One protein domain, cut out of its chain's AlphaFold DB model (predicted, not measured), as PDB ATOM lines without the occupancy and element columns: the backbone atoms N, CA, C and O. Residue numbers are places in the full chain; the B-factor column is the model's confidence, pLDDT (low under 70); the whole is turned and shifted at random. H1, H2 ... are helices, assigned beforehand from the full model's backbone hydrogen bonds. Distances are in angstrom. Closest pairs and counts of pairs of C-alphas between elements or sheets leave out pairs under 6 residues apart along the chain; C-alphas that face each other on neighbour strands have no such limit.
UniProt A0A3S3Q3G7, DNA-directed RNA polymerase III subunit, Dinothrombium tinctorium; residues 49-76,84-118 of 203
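Overview. This is residues 49 to 76 and 84 to 118 of the 203 residues of the protein "DNA-directed RNA polymerase III subunit" of Dinothrombium tinctorium (UniProt A0A3S3Q3G7). The printed part makes a loose T: the long helix H1 is the stem, and residues 84 to 108, with the short helix H2, are the crossbar beyond its far end. From one end of the bar, residues 109 to 118 turn away from the stem. The 63 printed residues hold H1, then H2, and no named strand; the class is all helix, though under half, 26 residues, are in named elements. The whole is extended, with a radius of gyration of the C-alphas of 19.4 A, and flat, spanning 56 by 38 by 20 A.

Along the chain. H1, residues 52 to 70, runs 27.2 A from C-alpha 52 at (127.571, 10.407, -1.930). H2, residues 89 to 95, runs 10.2 A to C-alpha 95 at (166.068, 15.535, 1.060).

Arrangement. H1 and H2 are apart, and both stand free. Every O i to N i+4 pair in H1 is within hydrogen-bond range; in H2, 2 of 3 are.

Size, cuts and confidence. The C-alphas farthest apart, those of Thr 50 and Gln 118, are 56.7 A apart. The link across the cut lacks residues 77 to 83; C-alphas 76 and 84 are 21.2 A apart. Residues 96 to 118 have no named element. The model's pLDDT is under 70 at residues 96 to 106 and 118.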
ATOM      1  N   ASN A  49     126.920   7.452 -12.062       90.12
ATOM      2  CA  ASN A  49     126.212   7.698 -10.812       90.12
ATOM      3  C   ASN A  49     126.970   8.748  -9.987       90.12
ATOM      4  O   ASN A  49     128.200   8.740  -9.930       90.12
ATOM      5  N   THR A  50     126.229   9.661  -9.364       91.38
ATOM      6  CA  THR A  50     126.770  10.736  -8.518       91.38
ATOM      7  C   THR A  50     126.202  10.630  -7.107       91.38
ATOM      8  O   THR A  50     125.667  11.598  -6.565       91.38
ATOM      9  N   THR A  51     126.229   9.429  -6.531       96.19
ATOM     10  CA  THR A  51     125.811   9.214  -5.144       96.19
ATOM     11  C   THR A  51     126.929   9.650  -4.189       96.19
ATOM     12  O   THR A  51     128.107   9.648  -4.544       96.19
ATOM     13  N   GLU A  52     126.587  10.017  -2.954       95.88
ATOM     14  CA  GLU A  52     127.571  10.407  -1.930       95.88
ATOM     15  C   GLU A  52     128.628   9.319  -1.681       95.88
ATOM     16  O   GLU A  52     129.812   9.623  -1.545       95.88
ATOM     17  N   VAL A  53     128.214   8.046  -1.709       96.56
ATOM     18  CA  VAL A  53     129.105   6.881  -1.584       96.56
ATOM     19  C   VAL A  53     130.142   6.841  -2.709       96.56
ATOM     20  O   VAL A  53     131.319   6.587  -2.450       96.56
ATOM     21  N   ASP A  54     129.734   7.139  -3.945       95.69
ATOM     22  CA  ASP A  54     130.636   7.148  -5.099       95.69
ATOM     23  C   ASP A  54     131.664   8.279  -4.977       95.69
ATOM     24  O   ASP A  54     132.855   8.070  -5.214       95.69
ATOM     25  N   ASN A  55     131.229   9.459  -4.528       95.50
ATOM     26  CA  ASN A  55     132.115  10.600  -4.287       95.50
ATOM     27  C   ASN A  55     133.137  10.303  -3.181       95.50
ATOM     28  O   ASN A  55     134.323  10.600  -3.343       95.50
ATOM     29  N   TYR A  56     132.703   9.665  -2.090       97.38
ATOM     30  CA  TYR A  56     133.597   9.213  -1.028       97.38
ATOM     31  C   TYR A  56     134.633   8.210  -1.554       97.38
ATOM     32  O   TYR A  56     135.830   8.366  -1.319       97.38
ATOM     33  N   LEU A  57     134.205   7.221  -2.342       97.12
ATOM     34  CA  LEU A  57     135.108   6.228  -2.922       97.12
ATOM     35  C   LEU A  57     136.113   6.852  -3.905       97.12
ATOM     36  O   LEU A  57     137.274   6.435  -3.953       97.12
ATOM     37  N   ILE A  58     135.705   7.873  -4.664       96.81
ATOM     38  CA  ILE A  58     136.613   8.650  -5.517       96.81
ATOM     39  C   ILE A  58     137.672   9.366  -4.670       96.81
ATOM     40  O   ILE A  58     138.850   9.308  -5.029       96.81
ATOM     41  N   ALA A  59     137.285   9.990  -3.554       97.25
ATOM     42  CA  ALA A  59     138.222  10.648  -2.643       97.25
ATOM     43  C   ALA A  59     139.225   9.644  -2.048       97.25
ATOM     44  O   ALA A  59     140.434   9.819  -2.201       97.25
ATOM     45  N   VAL A  60     138.741   8.517  -1.514       98.25
ATOM     46  CA  VAL A  60     139.596   7.439  -0.983       98.25
ATOM     47  C   VAL A  60     140.557   6.910  -2.049       98.25
ATOM     48  O   VAL A  60     141.739   6.689  -1.789       98.25
ATOM     49  N   LYS A  61     140.096   6.742  -3.293       97.69
ATOM     50  CA  LYS A  61     140.955   6.321  -4.409       97.69
ATOM     51  C   LYS A  61     142.081   7.325  -4.685       97.69
ATOM     52  O   LYS A  61     143.187   6.913  -5.045       97.69
ATOM     53  N   GLN A  62     141.809   8.625  -4.572       97.69
ATOM     54  CA  GLN A  62     142.823   9.665  -4.748       97.69
ATOM     55  C   GLN A  62     143.844   9.635  -3.608       97.69
ATOM     56  O   GLN A  62     145.046   9.627  -3.877       97.69
ATOM     57  N   GLU A  63     143.384   9.522  -2.364       97.56
ATOM     58  CA  GLU A  63     144.244   9.406  -1.184       97.56
ATOM     59  C   GLU A  63     145.134   8.166  -1.248       97.56
ATOM     60  O   GLU A  63     146.345   8.271  -1.068       97.56
ATOM     61  N   LEU A  64     144.580   7.006  -1.611       97.38
ATOM     62  CA  LEU A  64     145.356   5.777  -1.782       97.38
ATOM     63  C   LEU A  64     146.440   5.931  -2.848       97.38
ATOM     64  O   LEU A  64     147.561   5.462  -2.663       97.38
ATOM     65  N   ARG A  65     146.146   6.618  -3.958       96.56
ATOM     66  CA  ARG A  65     147.156   6.898  -4.988       96.56
ATOM     67  C   ARG A  65     148.301   7.745  -4.433       96.56
ATOM     68  O   ARG A  65     149.451   7.476  -4.771       96.56
ATOM     69  N   LEU A  66     148.001   8.755  -3.619       94.75
ATOM     70  CA  LEU A  66     149.018   9.586  -2.969       94.75
ATOM     71  C   LEU A  66     149.808   8.781  -1.935       94.75
ATOM     72  O   LEU A  66     151.034   8.822  -1.945       94.75
ATOM     73  N   HIS A  67     149.121   7.983  -1.121       95.19
ATOM     74  CA  HIS A  67     149.737   7.103  -0.137       95.19
ATOM     75  C   HIS A  67     150.724   6.133  -0.792       95.19
ATOM     76  O   HIS A  67     151.861   6.021  -0.347       95.19
ATOM     77  N   PHE A  68     150.336   5.472  -1.888       93.19
ATOM     78  CA  PHE A  68     151.241   4.574  -2.604       93.19
ATOM     79  C   PHE A  68     152.427   5.302  -3.227       93.19
ATOM     80  O   PHE A  68     153.509   4.740  -3.199       93.19
ATOM     81  N   LYS A  69     152.263   6.527  -3.742       90.25
ATOM     82  CA  LYS A  69     153.380   7.317  -4.292       90.25
ATOM     83  C   LYS A  69     154.358   7.814  -3.229       90.25
ATOM     84  O   LYS A  69     155.551   7.867  -3.490       90.25
ATOM     85  N   ASN A  70     153.853   8.165  -2.050       88.50
ATOM     86  CA  ASN A  70     154.666   8.635  -0.927       88.50
ATOM     87  C   ASN A  70     155.229   7.476  -0.092       88.50
ATOM     88  O   ASN A  70     156.016   7.692   0.826       88.50
ATOM     89  N   SER A  71     154.799   6.246  -0.373       87.44
ATOM     90  CA  SER A  71     155.270   5.067   0.329       87.44
ATOM     91  C   SER A  71     156.718   4.766  -0.032       87.44
ATOM     92  O   SER A  71     157.125   4.837  -1.189       87.44
ATOM     93  N   ARG A  72     157.467   4.279   0.953       84.12
ATOM     94  CA  ARG A  72     158.814   3.728   0.787       84.12
ATOM     95  C   ARG A  72     158.924   2.651  -0.301       84.12
ATOM     96  O   ARG A  72     160.001   2.435  -0.849       84.12
ATOM     97  N   PHE A  73     157.839   1.929  -0.568       84.69
ATOM     98  CA  PHE A  73     157.820   0.848  -1.555       84.69
ATOM     99  C   PHE A  73     157.649   1.348  -2.996       84.69
ATOM    100  O   PHE A  73     157.694   0.549  -3.931       84.69
ATOM    101  N   TYR A  74     157.451   2.653  -3.193       88.19
ATOM    102  CA  TYR A  74     157.364   3.253  -4.513       88.19
ATOM    103  C   TYR A  74     158.761   3.420  -5.113       88.19
ATOM    104  O   TYR A  74     159.541   4.282  -4.717       88.19
ATOM    105  N   LEU A  75     159.084   2.555  -6.073       85.94
ATOM    106  CA  LEU A  75     160.345   2.614  -6.799       85.94
ATOM    107  C   LEU A  75     160.187   3.512  -8.026       85.94
ATOM    108  O   LEU A  75     159.544   3.131  -9.006       85.94
ATOM    109  N   ASP A  76     160.805   4.690  -7.979       82.69
ATOM    110  CA  ASP A  76     160.897   5.567  -9.140       82.69
ATOM    111  C   ASP A  76     161.808   4.962 -10.215       82.69
ATOM    112  O   ASP A  76     162.865   4.382  -9.941       82.69
ATOM    113  N   VAL A  84     174.064  18.874 -17.226       88.94
ATOM    114  CA  VAL A  84     174.831  19.837 -16.433       88.94
ATOM    115  C   VAL A  84     174.643  19.506 -14.958       88.94
ATOM    116  O   VAL A  84     173.506  19.433 -14.487       88.94
ATOM    117  N   VAL A  85     175.756  19.320 -14.251       87.88
ATOM    118  CA  VAL A  85     175.796  19.142 -12.795       87.88
ATOM    119  C   VAL A  85     175.621  20.509 -12.147       87.88
ATOM    120  O   VAL A  85     176.331  21.453 -12.500       87.88
ATOM    121  N   LYS A  86     174.681  20.630 -11.210       91.44
ATOM    122  CA  LYS A  86     174.431  21.883 -10.490       91.44
ATOM    123  C   LYS A  86     174.815  21.727  -9.027       91.44
ATOM    124  O   LYS A  86     174.649  20.662  -8.441       91.44
ATOM    125  N   TYR A  87     175.260  22.816  -8.399       88.62
ATOM    126  CA  TYR A  87     175.531  22.811  -6.957       88.62
ATOM    127  C   TYR A  87     174.266  22.517  -6.122       88.62
ATOM    128  O   TYR A  87     174.353  21.909  -5.058       88.62
ATOM    129  N   SER A  88     173.075  22.852  -6.642       87.06
ATOM    130  CA  SER A  88     171.778  22.516  -6.029       87.06
ATOM    131  C   SER A  88     171.578  21.015  -5.798       87.06
ATOM    132  O   SER A  88     170.934  20.629  -4.822       87.06
ATOM    133  N   ASP A  89     172.181  20.165  -6.635       85.50
ATOM    134  CA  ASP A  89     172.042  18.705  -6.571       85.50
ATOM    135  C   ASP A  89     172.583  18.142  -5.238       85.50
ATOM    136  O   ASP A  89     172.146  17.086  -4.767       85.50
ATOM    137  N   LYS A  90     173.501  18.870  -4.577       86.25
ATOM    138  CA  LYS A  90     174.026  18.531  -3.243       86.25
ATOM    139  C   LYS A  90     172.904  18.419  -2.207       86.25
ATOM    140  O   LYS A  90     172.923  17.503  -1.387       86.25
ATOM    141  N   TYR A  91     171.920  19.315  -2.264       83.56
ATOM    142  CA  TYR A  91     170.832  19.386  -1.287       83.56
ATOM    143  C   TYR A  91     169.661  18.459  -1.643       83.56
ATOM    144  O   TYR A  91     169.029  17.906  -0.742       83.56
ATOM    145  N   GLU A  92     169.421  18.186  -2.930       80.31
ATOM    146  CA  GLU A  92     168.384  17.234  -3.369       80.31
ATOM    147  C   GLU A  92     168.642  15.814  -2.842       80.31
ATOM    148  O   GLU A  92     167.731  15.122  -2.385       80.31
ATOM    149  N   ASN A  93     169.905  15.384  -2.837       72.62
ATOM    150  CA  ASN A  93     170.294  14.072  -2.322       72.62
ATOM    151  C   ASN A  93     170.116  13.939  -0.803       72.62
ATOM    152  O   ASN A  93     170.006  12.822  -0.306       72.62
ATOM    153  N   ILE A  94     170.105  15.045  -0.054       76.00
ATOM    154  CA  ILE A  94     169.875  15.038   1.398       76.00
ATOM    155  C   ILE A  94     168.379  14.891   1.685       76.00
ATOM    156  O   ILE A  94     167.997  14.081   2.527       76.00
ATOM    157  N   ILE A  95     167.533  15.594   0.929       71.62
ATOM    158  CA  ILE A  95     166.068  15.535   1.060       71.62
ATOM    159  C   ILE A  95     165.541  14.122   0.750       71.62
ATOM    160  O   ILE A  95     164.642  13.627   1.425       71.62
ATOM    161  N   ASN A  96     166.147  13.440  -0.226       67.31
ATOM    162  CA  ASN A  96     165.716  12.113  -0.679       67.31
ATOM    163  C   ASN A  96     166.274  10.935   0.156       67.31
ATOM    164  O   ASN A  96     165.987   9.780  -0.154       67.31
ATOM    165  N   LYS A  97     167.060  11.182   1.218       64.19
ATOM    166  CA  LYS A  97     167.633  10.142   2.107       64.19
ATOM    167  C   LYS A  97     166.652   9.619   3.168       64.19
ATOM    168  O   LYS A  97     167.061   9.171   4.234       64.19
ATOM    169  N   SER A  98     165.352   9.643   2.910       58.09
ATOM    170  CA  SER A  98     164.344   9.174   3.860       58.09
ATOM    171  C   SER A  98     163.835   7.793   3.465       58.09
ATOM    172  O   SER A  98     162.872   7.674   2.719       58.09
ATOM    173  N   ALA A  99     164.517   6.750   3.961       59.19
ATOM    174  CA  ALA A  99     163.954   5.433   4.294       59.19
ATOM    175  C   ALA A  99     165.075   4.378   4.440       59.19
ATOM    176  O   ALA A  99     165.524   3.789   3.457       59.19
ATOM    177  N   THR A 100     165.479   4.023   5.662       59.72
ATOM    178  CA  THR A 100     166.361   2.869   5.984       59.72
ATOM    179  C   THR A 100     165.539   1.671   6.462       59.72
ATOM    180  O   THR A 100     164.604   1.848   7.235       59.72
ATOM    181  N   CYS A 101     165.744   0.480   5.889       56.41
ATOM    182  CA  CYS A 101     164.842  -0.659   6.114       56.41
ATOM    183  C   CYS A 101     165.209  -1.264   7.461       56.41
ATOM    184  O   CYS A 101     166.338  -1.720   7.615       56.41
ATOM    185  N   GLU A 102     164.291  -1.237   8.423       60.03
ATOM    186  CA  GLU A 102     164.559  -1.695   9.792       60.03
ATOM    187  C   GLU A 102     164.709  -3.223   9.877       60.03
ATOM    188  O   GLU A 102     165.375  -3.737  10.769       60.03
ATOM    189  N   THR A 103     164.162  -3.970   8.912       58.44
ATOM    190  CA  THR A 103     164.111  -5.437   8.947       58.44
ATOM    191  C   THR A 103     164.864  -6.059   7.768       58.44
ATOM    192  O   THR A 103     164.298  -6.535   6.788       58.44
ATOM    193  N   VAL A 104     166.196  -6.078   7.861       59.56
ATOM    194  CA  VAL A 104     167.081  -6.737   6.873       59.56
ATOM    195  C   VAL A 104     167.030  -8.275   6.980       59.56
ATOM    196  O   VAL A 104     167.462  -8.975   6.068       59.56
ATOM    197  N   ALA A 105     166.483  -8.809   8.077       60.19
ATOM    198  CA  ALA A 105     166.591 -10.221   8.451       60.19
ATOM    199  C   ALA A 105     165.858 -11.208   7.519       60.19
ATOM    200  O   ALA A 105     166.341 -12.324   7.346       60.19
ATOM    201  N   ASP A 106     164.762 -10.794   6.872       65.25
ATOM    202  CA  ASP A 106     163.928 -11.682   6.039       65.25
ATOM    203  C   ASP A 106     164.177 -11.525   4.526       65.25
ATOM    204  O   ASP A 106     163.444 -12.066   3.696       65.25
ATOM    205  N   LEU A 107     165.208 -10.772   4.130       74.94
ATOM    206  CA  LEU A 107     165.497 -10.508   2.720       74.94
ATOM    207  C   LEU A 107     166.361 -11.626   2.115       74.94
ATOM    208  O   LEU A 107     167.443 -11.939   2.613       74.94
ATOM    209  N   ASP A 108     165.918 -12.200   0.990       77.12
ATOM    210  CA  ASP A 108     166.698 -13.212   0.270       77.12
ATOM    211  C   ASP A 108     168.007 -12.598  -0.254       77.12
ATOM    212  O   ASP A 108     168.021 -11.777  -1.176       77.12
ATOM    213  N   CYS A 109     169.136 -13.017   0.329       73.94
ATOM    214  CA  CYS A 109     170.467 -12.498   0.017       73.94
ATOM    215  C   CYS A 109     170.845 -12.637  -1.473       73.94
ATOM    216  O   CYS A 109     171.753 -11.958  -1.950       73.94
ATOM    217  N   ARG A 110     170.166 -13.509  -2.232       80.31
ATOM    218  CA  ARG A 110     170.393 -13.696  -3.676       80.31
ATOM    219  C   ARG A 110     169.926 -12.513  -4.522       80.31
ATOM    220  O   ARG A 110     170.471 -12.306  -5.602       80.31
ATOM    221  N   LEU A 111     168.959 -11.732  -4.048       78.75
ATOM    222  CA  LEU A 111     168.417 -10.583  -4.781       78.75
ATOM    223  C   LEU A 111     169.303  -9.333  -4.674       78.75
ATOM    224  O   LEU A 111     169.106  -8.376  -5.419       78.75
ATOM    225  N   PHE A 112     170.293  -9.344  -3.779       82.38
ATOM    226  CA  PHE A 112     171.223  -8.232  -3.622       82.38
ATOM    227  C   PHE A 112     172.326  -8.257  -4.688       82.38
ATOM    228  O   PHE A 112     172.743  -9.350  -5.102       82.38
ATOM    229  N   PRO A 113     172.841  -7.076  -5.080       83.50
ATOM    230  CA  PRO A 113     174.069  -6.952  -5.857       83.50
ATOM    231  C   PRO A 113     175.219  -7.722  -5.210       83.50
ATOM    232  O   PRO A 113     175.299  -7.829  -3.981       83.50
ATOM    233  N   GLU A 114     176.108  -8.271  -6.033       77.88
ATOM    234  CA  GLU A 114     177.195  -9.132  -5.562       77.88
ATOM    235  C   GLU A 114     178.140  -8.421  -4.588       77.88
ATOM    236  O   GLU A 114     178.716  -9.084  -3.725       77.88
ATOM    237  N   GLU A 115     178.242  -7.090  -4.659       77.50
ATOM    238  CA  GLU A 115     179.080  -6.293  -3.762       77.50
ATOM    239  C   GLU A 115     178.545  -6.240  -2.321       77.50
ATOM    240  O   GLU A 115     179.325  -6.076  -1.385       77.50
ATOM    241  N   ILE A 116     177.229  -6.405  -2.128       77.62
ATOM    242  CA  ILE A 116     176.552  -6.271  -0.823       77.62
ATOM    243  C   ILE A 116     176.285  -7.641  -0.183       77.62
ATOM    244  O   ILE A 116     176.045  -7.746   1.022       77.62
ATOM    245  N   ARG A 117     176.357  -8.729  -0.962       77.31
ATOM    246  CA  ARG A 117     176.227 -10.089  -0.426       77.31
ATOM    247  C   ARG A 117     177.347 -10.322   0.585       77.31
ATOM    248  O   ARG A 117     178.518 -10.367   0.213       77.31
ATOM    249  N   GLN A 118     176.995 -10.513   1.860       68.62
ATOM    250  CA  GLN A 118     177.960 -10.891   2.890       68.62
ATOM    251  C   GLN A 118     178.692 -12.155   2.425       68.62
ATOM    252  O   GLN A 118     178.122 -13.251   2.381       68.62
TER     253      GLN A 118